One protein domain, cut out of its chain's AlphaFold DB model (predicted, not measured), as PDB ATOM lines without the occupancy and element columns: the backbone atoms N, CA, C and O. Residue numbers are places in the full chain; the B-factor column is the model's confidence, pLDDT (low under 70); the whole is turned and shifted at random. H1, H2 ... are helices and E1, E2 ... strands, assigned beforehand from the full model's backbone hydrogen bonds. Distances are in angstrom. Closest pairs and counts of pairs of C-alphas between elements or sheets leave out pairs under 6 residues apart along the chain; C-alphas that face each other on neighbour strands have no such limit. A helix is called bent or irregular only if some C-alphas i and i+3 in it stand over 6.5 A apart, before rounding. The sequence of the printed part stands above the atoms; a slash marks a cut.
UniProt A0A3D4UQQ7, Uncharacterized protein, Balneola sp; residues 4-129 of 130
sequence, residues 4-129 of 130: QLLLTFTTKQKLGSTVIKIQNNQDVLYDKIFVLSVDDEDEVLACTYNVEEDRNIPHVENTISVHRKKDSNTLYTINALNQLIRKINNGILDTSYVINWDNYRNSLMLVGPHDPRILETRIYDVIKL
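This is residues 4 to 129 of the 130 residues of an uncharacterized protein of Balneola sp (UniProt A0A3D4UQQ7). A strongly twisted sheet of eight strands folds back on itself at E4 into two leaves that face each other, E1 E3 E2 E8 and E7 E6 E5. H1 packs on the larger leaf at one end of the long axis, and H2 and the small H3 pack on the smaller leaf at the other. The printed part has 126 residues, with three named helices and eight named strands that follow each other along the chain as E1 H1 E2 E3 E4 E5 H2 H3 E6 E7 E8; the mixed sheet runs E7 E6 E5 E4 E1 E3 E2 E8, and the class is mixed, helices and strands. It is compact, with a radius of gyration of the C-alphas of 15.1 A and spans of 45 by 35 by 27 A.

E1, residues 4 to 11, begins at C-alpha 4 (144.105, 160.907, 204.549) and is 22.8 A long. H1, residues 12 to 25, is 20.3 A long and irregular, with C-alphas 13 and 16 7.7 A apart. E2, residues 28 to 37, bends by 99 degrees at residue 31. E3 is residues 44 to 52, 26.1 A, and E4 is residues 63 to 69, 19.1 A. E5, residues 74 to 76, precedes H2, residues 78 to 88, 15.4 A. H3, residues 101 to 104, E6, residues 107 to 110, and E7, residues 117 to 120, are short. E8, residues 122 to 128, ends at C-alpha 128 (140.421, 150.464, 219.323).

In the folded sheet, one sheet bent back into two leaves, E4 is the hinge: residues 63 to 66 pair with E1 (N 64 and O 7, 2.8 A) and residues 67 to 69 with E5 (N 67 and O 76, 2.8 A). E1 and E3 are antiparallel, with N 8 and O 47 2.8 A apart. E2 and E3 form a hairpin, with N 36 and O 46 2.8 A apart. E2 and the edge strand E8 are antiparallel, with N 35 and O 125 2.8 A apart. E1, H1 and E2 make a split strand-helix-strand unit, two strands running the same way with E3 between them, its crossover right-handed. H1 is on the sheet; its closest C-alphas to E3 are Lys 12 and Leu 45, 6.4 A. E5 and E6 are parallel, with N 75 and O 107 2.8 A apart; with H2 and H3 they make a strand-helix-strand unit, two parallel neighbours joined through helices, its crossover left-handed. E6 and the edge strand E7 form a hairpin, with N 108 and O 119 2.8 A apart. H2 lies over E7 and E6 at a height over the sheet of 10.0 A, and Ala 80 and Leu 110 are the closest C-alphas of H2 and E6, 5.1 A. H3 is on the sheet; its closest C-alphas to E5 are Tyr 104 and Thr 74, 6.3 A. Every O i to N i+4 pair is within hydrogen-bond range in H2, 8 of 10 are in H1, and H3 is too short for one.

The C-alphas of Asn 24 and Asn 90, the two farthest apart, are 45.2 A apart. The printed part has no cut. The link from H2 to H3, residues 89 to 100, is long, and E7 runs on into E8 across one residue at 74 degrees. The mean pLDDT of the printed part is 93.8; residues 55 to 57 are under 70.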
ATOM      1  N   GLN A   4     143.140 159.969 203.989       92.25
ATOM      2  CA  GLN A   4     144.105 160.907 204.549       92.25
ATOM      3  C   GLN A   4     144.581 160.410 205.916       92.25
ATOM      4  O   GLN A   4     143.789 159.891 206.702       92.25
ATOM      5  N   LEU A   5     145.877 160.562 206.201       95.38
ATOM      6  CA  LEU A   5     146.435 160.293 207.523       95.38
ATOM      7  C   LEU A   5     146.520 161.608 208.296       95.38
ATOM      8  O   LEU A   5     147.221 162.542 207.893       95.38
ATOM      9  N   LEU A   6     145.797 161.669 209.406       95.81
ATOM     10  CA  LEU A   6     145.791 162.807 210.308       95.81
ATOM     11  C   LEU A   6     146.623 162.508 211.551       95.81
ATOM     12  O   LEU A   6     146.850 161.350 211.924       95.81
ATOM     13  N   LEU A   7     147.102 163.579 212.171       97.00
ATOM     14  CA  LEU A   7     147.803 163.558 213.442       97.00
ATOM     15  C   LEU A   7     147.322 164.729 214.294       97.00
ATOM     16  O   LEU A   7     147.471 165.880 213.888       97.00
ATOM     17  N   THR A   8     146.779 164.434 215.470       97.50
ATOM     18  CA  THR A   8     146.322 165.419 216.454       97.50
ATOM     19  C   THR A   8     147.260 165.426 217.649       97.50
ATOM     20  O   THR A   8     147.429 164.399 218.311       97.50
ATOM     21  N   PHE A   9     147.850 166.581 217.951       97.25
ATOM     22  CA  PHE A   9     148.672 166.741 219.148       97.25
ATOM     23  C   PHE A   9     147.801 166.862 220.398       97.25
ATOM     24  O   PHE A   9     146.763 167.528 220.407       97.25
ATOM     25  N   THR A  10     148.245 166.228 221.476       97.44
ATOM     26  CA  THR A  10     147.600 166.280 222.785       97.44
ATOM     27  C   THR A  10     148.633 166.134 223.895       97.44
ATOM     28  O   THR A  10     149.831 166.021 223.647       97.44
ATOM     29  N   THR A  11     148.162 166.161 225.133       96.88
ATOM     30  CA  THR A  11     148.968 165.815 226.300       96.88
ATOM     31  C   THR A  11     148.409 164.569 226.957       96.88
ATOM     32  O   THR A  11     147.224 164.255 226.799       96.88
ATOM     33  N   LYS A  12     149.226 163.889 227.758       95.75
ATOM     34  CA  LYS A  12     148.801 162.720 228.542       95.75
ATOM     35  C   LYS A  12     147.507 162.960 229.323       95.75
ATOM     36  O   LYS A  12     146.583 162.154 229.270       95.75
ATOM     37  N   GLN A  13     147.400 164.122 229.966       96.56
ATOM     38  CA  GLN A  13     146.227 164.532 230.746       96.56
ATOM     39  C   GLN A  13     144.964 164.721 229.887       96.56
ATOM     40  O   GLN A  13     143.852 164.483 230.352       96.56
ATOM     41  N   LYS A  14     145.119 165.159 228.630       97.06
ATOM     42  CA  LYS A  14     144.007 165.472 227.716       97.06
ATOM     43  C   LYS A  14     143.665 164.333 226.757       97.06
ATOM     44  O   LYS A  14     142.648 164.442 226.067       97.06
ATOM     45  N   LEU A  15     144.441 163.247 226.745       96.88
ATOM     46  CA  LEU A  15     144.327 162.145 225.789       96.88
ATOM     47  C   LEU A  15     142.887 161.637 225.626       96.88
ATOM     48  O   LEU A  15     142.374 161.623 224.509       96.88
ATOM     49  N   GLY A  16     142.201 161.306 226.726       96.44
ATOM     50  CA  GLY A  16     140.821 160.807 226.671       96.44
ATOM     51  C   GLY A  16     139.852 161.794 226.005       96.44
ATOM     52  O   GLY A  16     139.060 161.413 225.147       96.44
ATOM     53  N   SER A  17     139.969 163.086 226.325       96.38
ATOM     54  CA  SER A  17     139.138 164.131 225.708       96.38
ATOM     55  C   SER A  17     139.449 164.330 224.222       96.38
ATOM     56  O   SER A  17     138.537 164.551 223.426       96.38
ATOM     57  N   THR A  18     140.720 164.214 223.826       96.62
ATOM     58  CA  THR A  18     141.140 164.281 222.423       96.62
ATOM     59  C   THR A  18     140.570 163.115 221.627       96.62
ATOM     60  O   THR A  18     140.049 163.332 220.540       96.62
ATOM     61  N   VAL A  19     140.605 161.899 222.174       96.12
ATOM     62  CA  VAL A  19     140.055 160.702 221.519       96.12
ATOM     63  C   VAL A  19     138.553 160.847 221.288       96.12
ATOM     64  O   VAL A  19     138.100 160.648 220.165       96.12
ATOM     65  N   ILE A  20     137.803 161.305 222.296       95.19
ATOM     66  CA  ILE A  20     136.362 161.579 222.160       95.19
ATOM     67  C   ILE A  20     136.104 162.638 221.078       95.19
ATOM     68  O   ILE A  20     135.210 162.477 220.250       95.19
ATOM     69  N   LYS A  21     136.898 163.718 221.041       94.44
ATOM     70  CA  LYS A  21     136.782 164.745 219.991       94.44
ATOM     71  C   LYS A  21     137.040 164.166 218.603       94.44
ATOM     72  O   LYS A  21     136.287 164.489 217.691       94.44
ATOM     73  N   ILE A  22     138.060 163.324 218.444       94.62
ATOM     74  CA  ILE A  22     138.355 162.651 217.174       94.62
ATOM     75  C   ILE A  22     137.159 161.785 216.767       94.62
ATOM     76  O   ILE A  22     136.631 161.984 215.683       94.62
ATOM     77  N   GLN A  23     136.668 160.912 217.649       92.19
ATOM     78  CA  GLN A  23     135.532 160.025 217.364       92.19
ATOM     79  C   GLN A  23     134.255 160.779 216.972       92.19
ATOM     80  O   GLN A  23     133.533 160.347 216.083       92.19
ATOM     81  N   ASN A  24     133.974 161.907 217.625       91.31
ATOM     82  CA  ASN A  24     132.757 162.675 217.363       91.31
ATOM     83  C   ASN A  24     132.825 163.507 216.077       91.31
ATOM     84  O   ASN A  24     131.783 163.882 215.547       91.31
ATOM     85  N   ASN A  25     134.029 163.859 215.616       89.44
ATOM     86  CA  ASN A  25     134.215 164.794 214.506       89.44
ATOM     87  C   ASN A  25     134.837 164.152 213.271       89.44
ATOM     88  O   ASN A  25     134.939 164.835 212.267       89.44
ATOM     89  N   GLN A  26     135.312 162.909 213.331       87.12
ATOM     90  CA  GLN A  26     136.058 162.268 212.251       87.12
ATOM     91  C   GLN A  26     135.578 160.828 212.080       87.12
ATOM     92  O   GLN A  26     135.487 160.084 213.058       87.12
ATOM     93  N   ASP A  27     135.333 160.415 210.837       88.88
ATOM     94  CA  ASP A  27     135.075 159.011 210.522       88.88
ATOM     95  C   ASP A  27     136.409 158.256 210.438       88.88
ATOM     96  O   ASP A  27     137.128 158.302 209.433       88.88
ATOM     97  N   VAL A  28     136.806 157.653 211.561       92.19
ATOM     98  CA  VAL A  28     138.099 156.981 211.694       92.19
ATOM     99  C   VAL A  28     138.061 155.617 211.013       92.19
ATOM    100  O   VAL A  28     137.439 154.663 211.479       92.19
ATOM    101  N   LEU A  29     138.843 155.495 209.947       92.38
ATOM    102  CA  LEU A  29     139.030 154.252 209.219       92.38
ATOM    103  C   LEU A  29     139.798 153.216 210.049       92.38
ATOM    104  O   LEU A  29     140.722 153.530 210.803       92.38
ATOM    105  N   TYR A  30     139.462 151.945 209.822       91.94
ATOM    106  CA  TYR A  30     140.079 150.770 210.452       91.94
ATOM    107  C   TYR A  30     139.903 150.669 211.974       91.94
ATOM    108  O   TYR A  30     140.584 149.849 212.594       91.94
ATOM    109  N   ASP A  31     139.020 151.483 212.566       93.62
ATOM    110  CA  ASP A  31     138.679 151.478 213.995       93.62
ATOM    111  C   ASP A  31     139.906 151.581 214.927       93.62
ATOM    112  O   ASP A  31     139.907 151.024 216.029       93.62
ATOM    113  N   LYS A  32     140.978 152.261 214.487       95.62
ATOM    114  CA  LYS A  32     142.245 152.367 215.230       95.62
ATOM    115  C   LYS A  32     142.793 153.788 215.266       95.62
ATOM    116  O   LYS A  32     142.962 154.423 214.227       95.62
ATOM    117  N   ILE A  33     143.198 154.208 216.461       97.50
ATOM    118  CA  ILE A  33     144.015 155.399 216.695       97.50
ATOM    119  C   ILE A  33     145.326 154.943 217.337       97.50
ATOM    120  O   ILE A  33     145.323 154.297 218.383       97.50
ATOM    121  N   PHE A  34     146.453 155.274 216.712       97.69
ATOM    122  CA  PHE A  34     147.767 155.056 217.311       97.69
ATOM    123  C   PHE A  34     148.149 156.287 218.119       97.69
ATOM    124  O   PHE A  34     148.102 157.401 217.601       97.69
ATOM    125  N   VAL A  35     148.541 156.088 219.371       98.12
ATOM    126  CA  VAL A  35     149.035 157.148 220.245       98.12
ATOM    127  C   VAL A  35     150.547 157.027 220.297       98.12
ATOM    128  O   VAL A  35     151.089 155.994 220.693       98.12
ATOM    129  N   LEU A  36     151.226 158.074 219.851       98.00
ATOM    130  CA  LEU A  36     152.677 158.166 219.844       98.00
ATOM    131  C   LEU A  36     153.112 159.135 220.935       98.00
ATOM    132  O   LEU A  36     152.564 160.229 221.025       98.00
ATOM    133  N   SER A  37     154.102 158.750 221.724       96.81
ATOM    134  CA  SER A  37     154.878 159.700 222.513       96.81
ATOM    135  C   SER A  37     155.872 160.410 221.601       96.81
ATOM    136  O   SER A  37     156.437 159.762 220.713       96.81
ATOM    137  N   VAL A  38     156.033 161.723 221.771       94.19
ATOM    138  CA  VAL A  38     156.960 162.561 220.980       94.19
ATOM    139  C   VAL A  38     158.004 163.270 221.852       94.19
ATOM    140  O   VAL A  38     158.706 164.165 221.376       94.19
ATOM    141  N   ASP A  39     158.078 162.885 223.124       90.94
ATOM    142  CA  ASP A  39     159.051 163.325 224.115       90.94
ATOM    143  C   ASP A  39     159.487 162.150 225.016       90.94
ATOM    144  O   ASP A  39     158.980 161.027 224.934       90.94
ATOM    145  N   ASP A  40     160.488 162.389 225.861       83.00
ATOM    146  CA  ASP A  40     161.020 161.349 226.749       83.00
ATOM    147  C   ASP A  40     160.124 161.106 227.975       83.00
ATOM    148  O   ASP A  40     160.125 160.008 228.530       83.00
ATOM    149  N   GLU A  41     159.341 162.110 228.382       86.12
ATOM    150  CA  GLU A  41     158.501 162.078 229.588       86.12
ATOM    151  C   GLU A  41     157.072 161.554 229.334       86.12
ATOM    152  O   GLU A  41     156.304 161.363 230.278       86.12
ATOM    153  N   ASP A  42     156.715 161.272 228.075       86.88
ATOM    154  CA  ASP A  42     155.361 160.916 227.629       86.88
ATOM    155  C   ASP A  42     154.300 161.981 227.974       86.88
ATOM    156  O   ASP A  42     153.114 161.664 228.116       86.88
ATOM    157  N   GLU A  43     154.701 163.247 228.122       89.25
ATOM    158  CA  GLU A  43     153.792 164.353 228.433       89.25
ATOM    159  C   GLU A  43     153.126 164.888 227.165       89.25
ATOM    160  O   GLU A  43     151.924 165.192 227.177       89.25
ATOM    161  N   VAL A  44     153.867 164.940 226.055       94.25
ATOM    162  CA  VAL A  44     153.352 165.306 224.732       94.25
ATOM    163  C   VAL A  44     153.082 164.051 223.910       94.25
ATOM    164  O   VAL A  44     153.971 163.255 223.609       94.25
ATOM    165  N   LEU A  45     151.830 163.906 223.480       97.31
ATOM    166  CA  LEU A  45     151.367 162.767 222.695       97.31
ATOM    167  C   LEU A  45     150.826 163.221 221.335       97.31
ATOM    168  O   LEU A  45     150.334 164.337 221.162       97.31
ATOM    169  N   ALA A  46     150.862 162.317 220.366       97.50
ATOM    170  CA  ALA A  46     150.309 162.497 219.037       97.50
ATOM    171  C   ALA A  46     149.385 161.327 218.687       97.50
ATOM    172  O   ALA A  46     149.824 160.183 218.566       97.50
ATOM    173  N   CYS A  47     148.101 161.614 218.494       98.00
ATOM    174  CA  CYS A  47     147.114 160.643 218.033       98.00
ATOM    175  C   CYS A  47     147.100 160.629 216.505       98.00
ATOM    176  O   CYS A  47     146.726 161.629 215.899       98.00
ATOM    177  N   THR A  48     147.461 159.513 215.872       97.38
ATOM    178  CA  THR A  48     147.416 159.362 214.413       97.38
ATOM    179  C   THR A  48     146.386 158.330 213.968       97.38
ATOM    180  O   THR A  48     146.283 157.236 214.527       97.38
ATOM    181  N   TYR A  49     145.592 158.709 212.969       96.69
ATOM    182  CA  TYR A  49     144.420 157.967 212.516       96.69
ATOM    183  C   TYR A  49     144.120 158.266 211.044       96.69
ATOM    184  O   TYR A  49     144.456 159.333 210.526       96.69
ATOM    185  N   ASN A  50     143.530 157.292 210.350       95.06
ATOM    186  CA  ASN A  50     143.149 157.444 208.946       95.06
ATOM    187  C   ASN A  50     141.692 157.885 208.865       95.06
ATOM    188  O   ASN A  50     140.870 157.388 209.627       95.06
ATOM    189  N   VAL A  51     141.380 158.760 207.919       92.88
ATOM    190  CA  VAL A  51     140.014 159.213 207.632       92.88
ATOM    191  C   VAL A  51     139.742 159.140 206.136       92.88
ATOM    192  O   VAL A  51     140.676 159.097 205.322       92.88
ATOM    193  N   GLU A  52     138.467 159.139 205.763       88.88
ATOM    194  CA  GLU A  52     138.085 159.477 204.398       88.88
ATOM    195  C   GLU A  52     138.300 160.965 204.161       88.88
ATOM    196  O   GLU A  52     137.962 161.808 204.989       88.88
ATOM    197  N   GLU A  53     138.908 161.300 203.030       80.81
ATOM    198  CA  GLU A  53     139.188 162.686 202.701       80.81
ATOM    199  C   GLU A  53     137.907 163.376 202.220       80.81
ATOM    200  O   GLU A  53     137.569 163.342 201.034       80.81
ATOM    201  N   ASP A  54     137.209 164.010 203.158       75.25
ATOM    202  CA  ASP A  54     136.019 164.820 202.919       75.25
ATOM    203  C   ASP A  54     136.251 166.265 203.391       75.25
ATOM    204  O   ASP A  54     136.777 166.538 204.470       75.25
ATOM    205  N   ARG A  55     135.864 167.216 202.536       63.62
ATOM    206  CA  ARG A  55     136.042 168.658 202.749       63.62
ATOM    207  C   ARG A  55     135.062 169.232 203.775       63.62
ATOM    208  O   ARG A  55     135.256 170.369 204.193       63.62
ATOM    209  N   ASN A  56     134.028 168.480 204.151       67.06
ATOM    210  CA  ASN A  56     132.968 168.937 205.051       67.06
ATOM    211  C   ASN A  56     133.152 168.486 206.508       67.06
ATOM    212  O   ASN A  56     132.323 168.820 207.355       67.06
ATOM    213  N   ILE A  57     134.209 167.730 206.815       65.00
ATOM    214  CA  ILE A  57     134.422 167.192 208.158       65.00
ATOM    215  C   ILE A  57     134.929 168.301 209.107       65.00
ATOM    216  O   ILE A  57     135.876 169.015 208.759       65.00
ATOM    217  N   PRO A  58     134.347 168.452 210.316       70.00
ATOM    218  CA  PRO A  58     134.788 169.444 211.292       70.00
ATOM    219  C   PRO A  58     136.258 169.266 211.681       70.00
ATOM    220  O   PRO A  58     136.709 168.171 212.026       70.00
ATOM    221  N   HIS A  59     137.015 170.361 211.673       76.75
ATOM    222  CA  HIS A  59     138.422 170.345 212.055       76.75
ATOM    223  C   HIS A  59     138.580 170.097 213.563       76.75
ATOM    224  O   HIS A  59     138.041 170.836 214.385       76.75
ATOM    225  N   VAL A  60     139.362 169.080 213.934       87.94
ATOM    226  CA  VAL A  60     139.816 168.889 215.317       87.94
ATOM    227  C   VAL A  60     141.029 169.792 215.545       87.94
ATOM    228  O   VAL A  60     142.002 169.710 214.801       87.94
ATOM    229  N   GLU A  61     140.998 170.644 216.570       89.69
ATOM    230  CA  GLU A  61     142.119 171.537 216.904       89.69
ATOM    231  C   GLU A  61     143.448 170.782 217.052       89.69
ATOM    232  O   GLU A  61     143.481 169.637 217.503       89.69
ATOM    233  N   ASN A  62     144.557 171.448 216.714       93.56
ATOM    234  CA  ASN A  62     145.913 170.882 216.747       93.56
ATOM    235  C   ASN A  62     146.090 169.633 215.870       93.56
ATOM    236  O   ASN A  62     146.942 168.788 216.155       93.56
ATOM    237  N   THR A  63     145.295 169.520 214.802       95.12
ATOM    238  CA  THR A  63     145.391 168.427 213.834       95.12
ATOM    239  C   THR A  63     146.104 168.877 212.574       95.12
ATOM    240  O   THR A  63     145.790 169.913 211.992       95.12
ATOM    241  N   ILE A  64     147.045 168.059 212.119       94.69
ATOM    242  CA  ILE A  64     147.756 168.242 210.860       94.69
ATOM    243  C   ILE A  64     147.600 167.009 209.974       94.69
ATOM    244  O   ILE A  64     147.443 165.884 210.449       94.69
ATOM    245  N   SER A  65     147.687 167.226 208.664       94.31
ATOM    246  CA  SER A  65     147.843 166.137 207.705       94.31
ATOM    247  C   SER A  65     149.298 165.705 207.656       94.31
ATOM    248  O   SER A  65     150.194 166.538 207.508       94.31
ATOM    249  N   VAL A  66     149.529 164.399 207.701       96.88
ATOM    250  CA  VAL A  66     150.866 163.818 207.584       96.88
ATOM    251  C   VAL A  66     150.880 162.712 206.539       96.88
ATOM    252  O   VAL A  66     149.857 162.155 206.154       96.88
ATOM    253  N   HIS A  67     152.072 162.393 206.070       96.56
ATOM    254  CA  HIS A  67     152.373 161.226 205.260       96.56
ATOM    255  C   HIS A  67     153.192 160.246 206.090       96.56
ATOM    256  O   HIS A  67     153.763 160.611 207.119       96.56
ATOM    257  N   ARG A  68     153.263 158.995 205.629       96.25
ATOM    258  CA  ARG A  68     154.012 157.938 206.307       96.25
ATOM    259  C   ARG A  68     154.927 157.202 205.345       96.25
ATOM    260  O   ARG A  68     154.461 156.619 204.366       96.25
ATOM    261  N   LYS A  69     156.203 157.101 205.712       97.00
ATOM    262  CA  LYS A  69     157.090 156.058 205.202       97.00
ATOM    263  C   LYS A  69     156.914 154.827 206.090       97.00
ATOM    264  O   LYS A  69     157.291 154.828 207.258       97.00
ATOM    265  N   LYS A  70     156.265 153.791 205.552       94.19
ATOM    266  CA  LYS A  70     155.867 152.604 206.329       94.19
ATOM    267  C   LYS A  70     157.074 151.831 206.867       94.19
ATOM    268  O   LYS A  70     157.081 151.514 208.048       94.19
ATOM    269  N   ASP A  71     158.094 151.617 206.037       95.19
ATOM    270  CA  ASP A  71     159.255 150.761 206.351       95.19
ATOM    271  C   ASP A  71     160.094 151.268 207.540       95.19
ATOM    272  O   ASP A  71     160.669 150.487 208.302       95.19
ATOM    273  N   SER A  72     160.147 152.589 207.715       96.62
ATOM    274  CA  SER A  72     160.884 153.255 208.788       96.62
ATOM    275  C   SER A  72     159.978 153.748 209.920       96.62
ATOM    276  O   SER A  72     160.489 154.282 210.894       96.62
ATOM    277  N   ASN A  73     158.651 153.597 209.824       95.81
ATOM    278  CA  ASN A  73     157.684 154.246 210.724       95.81
ATOM    279  C   ASN A  73     157.904 155.764 210.871       95.81
ATOM    280  O   ASN A  73     157.718 156.322 211.948       95.81
ATOM    281  N   THR A  74     158.293 156.437 209.788       97.88
ATOM    282  CA  THR A  74     158.491 157.891 209.786       97.88
ATOM    283  C   THR A  74     157.212 158.594 209.354       97.88
ATOM    284  O   THR A  74     156.670 158.292 208.284       97.88
ATOM    285  N   LEU A  75     156.752 159.551 210.152       98.31
ATOM    286  CA  LEU A  75     155.679 160.481 209.819       98.31
ATOM    287  C   LEU A  75     156.273 161.818 209.385       98.31
ATOM    288  O   LEU A  75     157.244 162.284 209.972       98.31
ATOM    289  N   TYR A  76     155.707 162.452 208.363       98.00
ATOM    290  CA  TYR A  76     156.225 163.730 207.873       98.00
ATOM    291  C   TYR A  76     155.154 164.573 207.188       98.00
ATOM    292  O   TYR A  76     154.221 164.054 206.579       98.00
ATOM    293  N   THR A  77     155.319 165.893 207.224       97.25
ATOM    294  CA  THR A  77     154.600 166.794 206.307       97.25
ATOM    295  C   THR A  77     155.401 166.970 205.014       97.25
ATOM    296  O   THR A  77     156.630 166.891 205.033       97.25
ATOM    297  N   ILE A  78     154.741 167.246 203.881       96.00
ATOM    298  CA  ILE A  78     155.438 167.481 202.595       96.00
ATOM    299  C   ILE A  78     156.439 168.640 202.716       96.00
ATOM    300  O   ILE A  78     157.550 168.568 202.199       96.00
ATOM    301  N   ASN A  79     156.080 169.692 203.448       96.00
ATOM    302  CA  ASN A  79     156.964 170.840 203.644       96.00
ATOM    303  C   ASN A  79     158.210 170.477 204.463       96.00
ATOM    304  O   ASN A  79     159.305 170.919 204.121       96.00
ATOM    305  N   ALA A  80     158.069 169.638 205.494       97.56
ATOM    306  CA  ALA A  80     159.211 169.143 206.259       97.56
ATOM    307  C   ALA A  80     160.119 168.245 205.402       97.56
ATOM    308  O   ALA A  80     161.339 168.382 205.446       97.56
ATOM    309  N   LEU A  81     159.528 167.400 204.548       97.50
ATOM    310  CA  LEU A  81     160.268 166.586 203.583       97.50
ATOM    311  C   LEU A  81     161.079 167.453 202.609       97.50
ATOM    312  O   LEU A  81     162.250 167.180 202.369       97.50
ATOM    313  N   ASN A  82     160.486 168.526 202.086       96.56
ATOM    314  CA  ASN A  82     161.180 169.451 201.190       96.56
ATOM    315  C   ASN A  82     162.353 170.157 201.886       96.56
ATOM    316  O   ASN A  82     163.408 170.330 201.271       96.56
ATOM    317  N   GLN A  83     162.199 170.552 203.158       97.06
ATOM    318  CA  GLN A  83     163.316 171.089 203.945       97.06
ATOM    319  C   GLN A  83     164.410 170.038 204.139       97.06
ATOM    320  O   GLN A  83     165.587 170.350 203.962       97.06
ATOM    321  N   LEU A  84     164.037 168.787 204.432       97.50
ATOM    322  CA  LEU A  84     165.002 167.704 204.570       97.50
ATOM    323  C   LEU A  84     165.796 167.487 203.280       97.50
ATOM    324  O   LEU A  84     167.021 167.445 203.334       97.50
ATOM    325  N   ILE A  85     165.115 167.384 202.135       97.62
ATOM    326  CA  ILE A  85     165.757 167.193 200.829       97.62
ATOM    327  C   ILE A  85     166.767 168.309 200.584       97.62
ATOM    328  O   ILE A  85     167.923 168.023 200.301       97.62
ATOM    329  N   ARG A  86     166.381 169.577 200.781       96.56
ATOM    330  CA  ARG A  86     167.314 170.703 200.640       96.56
ATOM    331  C   ARG A  86     168.518 170.561 201.569       96.56
ATOM    332  O   ARG A  86     169.640 170.779 201.126       96.56
ATOM    333  N   LYS A  87     168.309 170.171 202.828       95.31
ATOM    334  CA  LYS A  87     169.385 169.996 203.811       95.31
ATOM    335  C   LYS A  87     170.406 168.940 203.380       95.31
ATOM    336  O   LYS A  87     171.603 169.177 203.500       95.31
ATOM    337  N   ILE A  88     169.950 167.792 202.878       96.44
ATOM    338  CA  ILE A  88     170.826 166.657 202.532       96.44
ATOM    339  C   ILE A  88     171.269 166.646 201.060       96.44
ATOM    340  O   ILE A  88     172.130 165.854 200.684       96.44
ATOM    341  N   ASN A  89     170.720 167.542 200.237       96.56
ATOM    342  CA  ASN A  89     171.025 167.692 198.815       96.56
ATOM    343  C   ASN A  89     171.603 169.083 198.490       96.56
ATOM    344  O   ASN A  89     171.223 169.719 197.506       96.56
ATOM    345  N   ASN A  90     172.501 169.594 199.339       95.12
ATOM    346  CA  ASN A  90     173.259 170.834 199.100       95.12
ATOM    347  C   ASN A  90     172.390 172.069 198.763       95.12
ATOM    348  O   ASN A  90     172.740 172.883 197.911       95.12
ATOM    349  N   GLY A  91     171.229 172.206 199.405       94.19
ATOM    350  CA  GLY A  91     170.272 173.304 199.215       94.19
ATOM    351  C   GLY A  91     169.279 173.113 198.061       94.19
ATOM    352  O   GLY A  91     168.324 173.892 197.933       94.19
ATOM    353  N   ILE A  92     169.450 172.071 197.243       95.94
ATOM    354  CA  ILE A  92     168.643 171.817 196.048       95.94
ATOM    355  C   ILE A  92     167.390 171.030 196.427       95.94
ATOM    356  O   ILE A  92     167.456 169.964 197.037       95.94
ATOM    357  N   LEU A  93     166.224 171.541 196.030       95.94
ATOM    358  CA  LEU A  93     164.978 170.788 196.120       95.94
ATOM    359  C   LEU A  93     164.821 169.918 194.875       95.94
ATOM    360  O   LEU A  93     164.380 170.402 193.836       95.94
ATOM    361  N   ASP A  94     165.163 168.644 195.018       95.50
ATOM    362  CA  ASP A  94     164.936 167.604 194.019       95.50
ATOM    363  C   ASP A  94     163.976 166.557 194.596       95.50
ATOM    364  O   ASP A  94     164.330 165.795 195.493       95.50
ATOM    365  N   THR A  95     162.740 166.524 194.102       91.69
ATOM    366  CA  THR A  95     161.707 165.596 194.586       91.69
ATOM    367  C   THR A  95     161.973 164.139 194.201       91.69
ATOM    368  O   THR A  95     161.299 163.252 194.725       91.69
ATOM    369  N   SER A  96     162.945 163.879 193.320       94.50
ATOM    370  CA  SER A  96     163.414 162.534 192.977       94.50
ATOM    371  C   SER A  96     164.545 162.032 193.883       94.50
ATOM    372  O   SER A  96     164.929 160.864 193.796       94.50
ATOM    373  N   TYR A  97     165.052 162.884 194.783       96.12
ATOM    374  CA  TYR A  97     166.152 162.547 195.676       96.12
ATOM    375  C   TYR A  97     165.807 161.355 196.579       96.12
ATOM    376  O   TYR A  97     164.821 161.359 197.323       96.12
ATOM    377  N   VAL A  98     166.659 160.328 196.546       94.31
ATOM    378  CA  VAL A  98     166.476 159.113 197.342       94.31
ATOM    379  C   VAL A  98     166.982 159.345 198.761       94.31
ATOM    380  O   VAL A  98     168.181 159.394 199.023       94.31
ATOM    381  N   ILE A  99     166.047 159.462 199.698       96.12
ATOM    382  CA  ILE A  99     166.350 159.634 201.119       96.12
ATOM    383  C   ILE A  99     166.690 158.282 201.748       96.12
ATOM    384  O   ILE A  99     165.937 157.314 201.600       96.12
ATOM    385  N   ASN A 100     167.775 158.232 202.523       96.88
ATOM    386  CA  ASN A 100     168.025 157.122 203.436       96.88
ATOM    387  C   ASN A 100     167.092 157.230 204.657       96.88
ATOM    388  O   ASN A 100     167.385 157.926 205.629       96.88
ATOM    389  N   TRP A 101     165.944 156.555 204.583       97.06
ATOM    390  CA  TRP A 101     164.902 156.602 205.611       97.06
ATOM    391  C   TRP A 101     165.291 155.939 206.936       97.06
ATOM    392  O   TRP A 101     164.655 156.228 207.950       97.06
ATOM    393  N   ASP A 102     166.333 155.104 206.962       96.06
ATOM    394  CA  ASP A 102     166.813 154.488 208.204       96.06
ATOM    395  C   ASP A 102     167.332 155.528 209.200       96.06
ATOM    396  O   ASP A 102     167.155 155.361 210.405       96.06
ATOM    397  N   ASN A 103     167.852 156.655 208.704       97.12
ATOM    398  CA  ASN A 103     168.299 157.782 209.528       97.12
ATOM    399  C   ASN A 103     167.151 158.495 210.267       97.12
ATOM    400  O   ASN A 103     167.407 159.310 211.147       97.12
ATOM    401  N   TYR A 104     165.896 158.229 209.891       97.44
ATOM    402  CA  TYR A 104     164.701 158.889 210.429       97.44
ATOM    403  C   TYR A 104     163.694 157.876 210.974       97.44
ATOM    404  O   TYR A 104     162.489 158.149 211.032       97.44
ATOM    405  N   ARG A 105     164.158 156.674 211.322       97.38
ATOM    406  CA  ARG A 105     163.306 155.596 211.820       97.38
ATOM    407  C   ARG A 105     162.569 156.019 213.094       97.38
ATOM    408  O   ARG A 105     163.152 156.657 213.958       97.38
ATOM    409  N   ASN A 106     161.296 155.636 213.196       97.19
ATOM    410  CA  ASN A 106     160.404 155.949 214.314       97.19
ATOM    411  C   ASN A 106     160.424 157.444 214.670       97.19
ATOM    412  O   ASN A 106     160.647 157.800 215.824       97.19
ATOM    413  N   SER A 107     160.198 158.327 213.697       97.81
ATOM    414  CA  SER A 107     160.217 159.774 213.938       97.81
ATOM    415  C   SER A 107     159.039 160.515 213.317       97.81
ATOM    416  O   SER A 107     158.421 160.049 212.357       97.81
ATOM    417  N   LEU A 108     158.747 161.696 213.859       97.94
ATOM    418  CA  LEU A 108     157.819 162.680 213.322       97.94
ATOM    419  C   LEU A 108     158.601 163.903 212.839       97.94
ATOM    420  O   LEU A 108     159.305 164.554 213.609       97.94
ATOM    421  N   MET A 109     158.448 164.232 211.559       97.88
ATOM    422  CA  MET A 109     159.157 165.319 210.898       97.88
ATOM    423  C   MET A 109     158.233 166.502 210.611       97.88
ATOM    424  O   MET A 109     157.277 166.414 209.829       97.88
ATOM    425  N   LEU A 110     158.553 167.636 211.226       96.94
ATOM    426  CA  LEU A 110     157.796 168.879 211.158       96.94
ATOM    427  C   LEU A 110     158.650 170.000 210.571       96.94
ATOM    428  O   LEU A 110     159.877 169.955 210.588       96.94
ATOM    429  N   VAL A 111     157.986 171.025 210.047       95.56
ATOM    430  CA  VAL A 111     158.660 172.219 209.528       95.56
ATOM    431  C   VAL A 111     159.310 172.967 210.691       95.56
ATOM    432  O   VAL A 111     158.658 173.228 211.702       95.56
ATOM    433  N   GLY A 112     160.586 173.318 210.551       93.94
ATOM    434  CA  GLY A 112     161.280 174.208 211.479       93.94
ATOM    435  C   GLY A 112     161.705 175.527 210.821       93.94
ATOM    436  O   GLY A 112     161.497 175.712 209.619       93.94
ATOM    437  N   PRO A 113     162.297 176.459 211.595       92.75
ATOM    438  CA  PRO A 113     162.700 177.780 211.095       92.75
ATOM    439  C   PRO A 113     163.766 177.746 209.990       92.75
ATOM    440  O   PRO A 113     163.760 178.595 209.104       92.75
ATOM    441  N   HIS A 114     164.670 176.765 210.042       87.94
ATOM    442  CA  HIS A 114     165.766 176.604 209.079       87.94
ATOM    443  C   HIS A 114     165.797 175.179 208.525       87.94
ATOM    444  O   HIS A 114     165.748 174.977 207.317       87.94
ATOM    445  N   ASP A 115     165.793 174.210 209.438       92.94
ATOM    446  CA  ASP A 115     165.804 172.779 209.162       92.94
ATOM    447  C   ASP A 115     164.515 172.119 209.660       92.94
ATOM    448  O   ASP A 115     163.869 172.661 210.568       92.94
ATOM    449  N   PRO A 116     164.154 170.931 209.137       96.19
ATOM    450  CA  PRO A 116     163.033 170.187 209.683       96.19
ATOM    451  C   PRO A 116     163.323 169.798 211.136       96.19
ATOM    452  O   PRO A 116     164.429 169.369 211.479       96.19
ATOM    453  N   ARG A 117     162.309 169.914 211.993       96.00
ATOM    454  CA  ARG A 117     162.342 169.344 213.341       96.00
ATOM    455  C   ARG A 117     162.030 167.860 213.240       96.00
ATOM    456  O   ARG A 117     161.000 167.492 212.682       96.00
ATOM    457  N   ILE A 118     162.911 167.032 213.784       96.38
ATOM    458  CA  ILE A 118     162.753 165.579 213.836       96.38
ATOM    459  C   ILE A 118     162.556 165.221 215.302       96.38
ATOM    460  O   ILE A 118     163.432 165.491 216.120       96.38
ATOM    461  N   LEU A 119     161.390 164.674 215.621       95.94
ATOM    462  CA  LEU A 119     161.048 164.192 216.953       95.94
ATOM    463  C   LEU A 119     161.089 162.673 216.923       95.94
ATOM    464  O   LEU A 119     160.467 162.070 216.046       95.94
ATOM    465  N   GLU A 120     161.809 162.054 217.850       96.62
ATOM    466  CA  GLU A 120     161.704 160.611 218.037       96.62
ATOM    467  C   GLU A 120     160.303 160.258 218.530       96.62
ATOM    468  O   GLU A 120     159.647 161.035 219.222       96.62
ATOM    469  N   THR A 121     159.817 159.093 218.116       97.31
ATOM    470  CA  THR A 121     158.480 158.629 218.464       97.31
ATOM    471  C   THR A 121     158.517 157.222 219.012       97.31
ATOM    472  O   THR A 121     159.201 156.341 218.486       97.31
ATOM    473  N   ARG A 122     157.722 156.990 220.052       96.31
ATOM    474  CA  ARG A 122     157.494 155.662 220.626       96.31
ATOM    475  C   ARG A 122     156.001 155.385 220.647       96.31
ATOM    476  O   ARG A 122     155.208 156.292 220.879       96.31
ATOM    477  N   ILE A 123     155.598 154.140 220.396       95.94
ATOM    478  CA  ILE A 123     154.193 153.763 220.577       95.94
ATOM    479  C   ILE A 123     153.887 153.847 222.071       95.94
ATOM    480  O   ILE A 123     154.491 153.127 222.860       95.94
ATOM    481  N   TYR A 124     152.958 154.729 222.422       97.00
ATOM    482  CA  TYR A 124     152.432 154.869 223.771       97.00
ATOM    483  C   TYR A 124     151.226 153.945 223.968       97.00
ATOM    484  O   TYR A 124     151.172 153.197 224.938       97.00
ATOM    485  N   ASP A 125     150.280 153.955 223.022       97.19
ATOM    486  CA  ASP A 125     149.080 153.113 223.073       97.19
ATOM    487  C   ASP A 125     148.470 152.898 221.674       97.19
ATOM    488  O   ASP A 125     148.780 153.609 220.712       97.19
ATOM    489  N   VAL A 126     147.580 151.912 221.552       97.38
ATOM    490  CA  VAL A 126     146.751 151.672 220.367       97.38
ATOM    491  C   VAL A 126     145.294 151.544 220.794       97.38
ATOM    492  O   VAL A 126     144.854 150.501 221.278       97.38
ATOM    493  N   ILE A 127     144.523 152.594 220.537       97.12
ATOM    494  CA  ILE A 127     143.113 152.674 220.907       97.12
ATOM    495  C   ILE A 127     142.271 152.039 219.804       97.12
ATOM    496  O   ILE A 127     142.356 152.431 218.636       97.12
ATOM    497  N   LYS A 128     141.441 151.067 220.186       96.00
ATOM    498  CA  LYS A 128     140.421 150.464 219.323       96.00
ATOM    499  C   LYS A 128     139.080 151.144 219.572       96.00
ATOM    500  O   LYS A 128     138.708 151.349 220.723       96.00
ATOM    501  N   LEU A 129     138.376 151.495 218.500       89.00
ATOM    502  CA  LEU A 129     137.091 152.203 218.582       89.00
ATOM    503  C   LEU A 129     135.880 151.250 218.599       89.00
ATOM    504  O   LEU A 129     134.764 151.707 218.840       89.00
TER     505      LEU A 129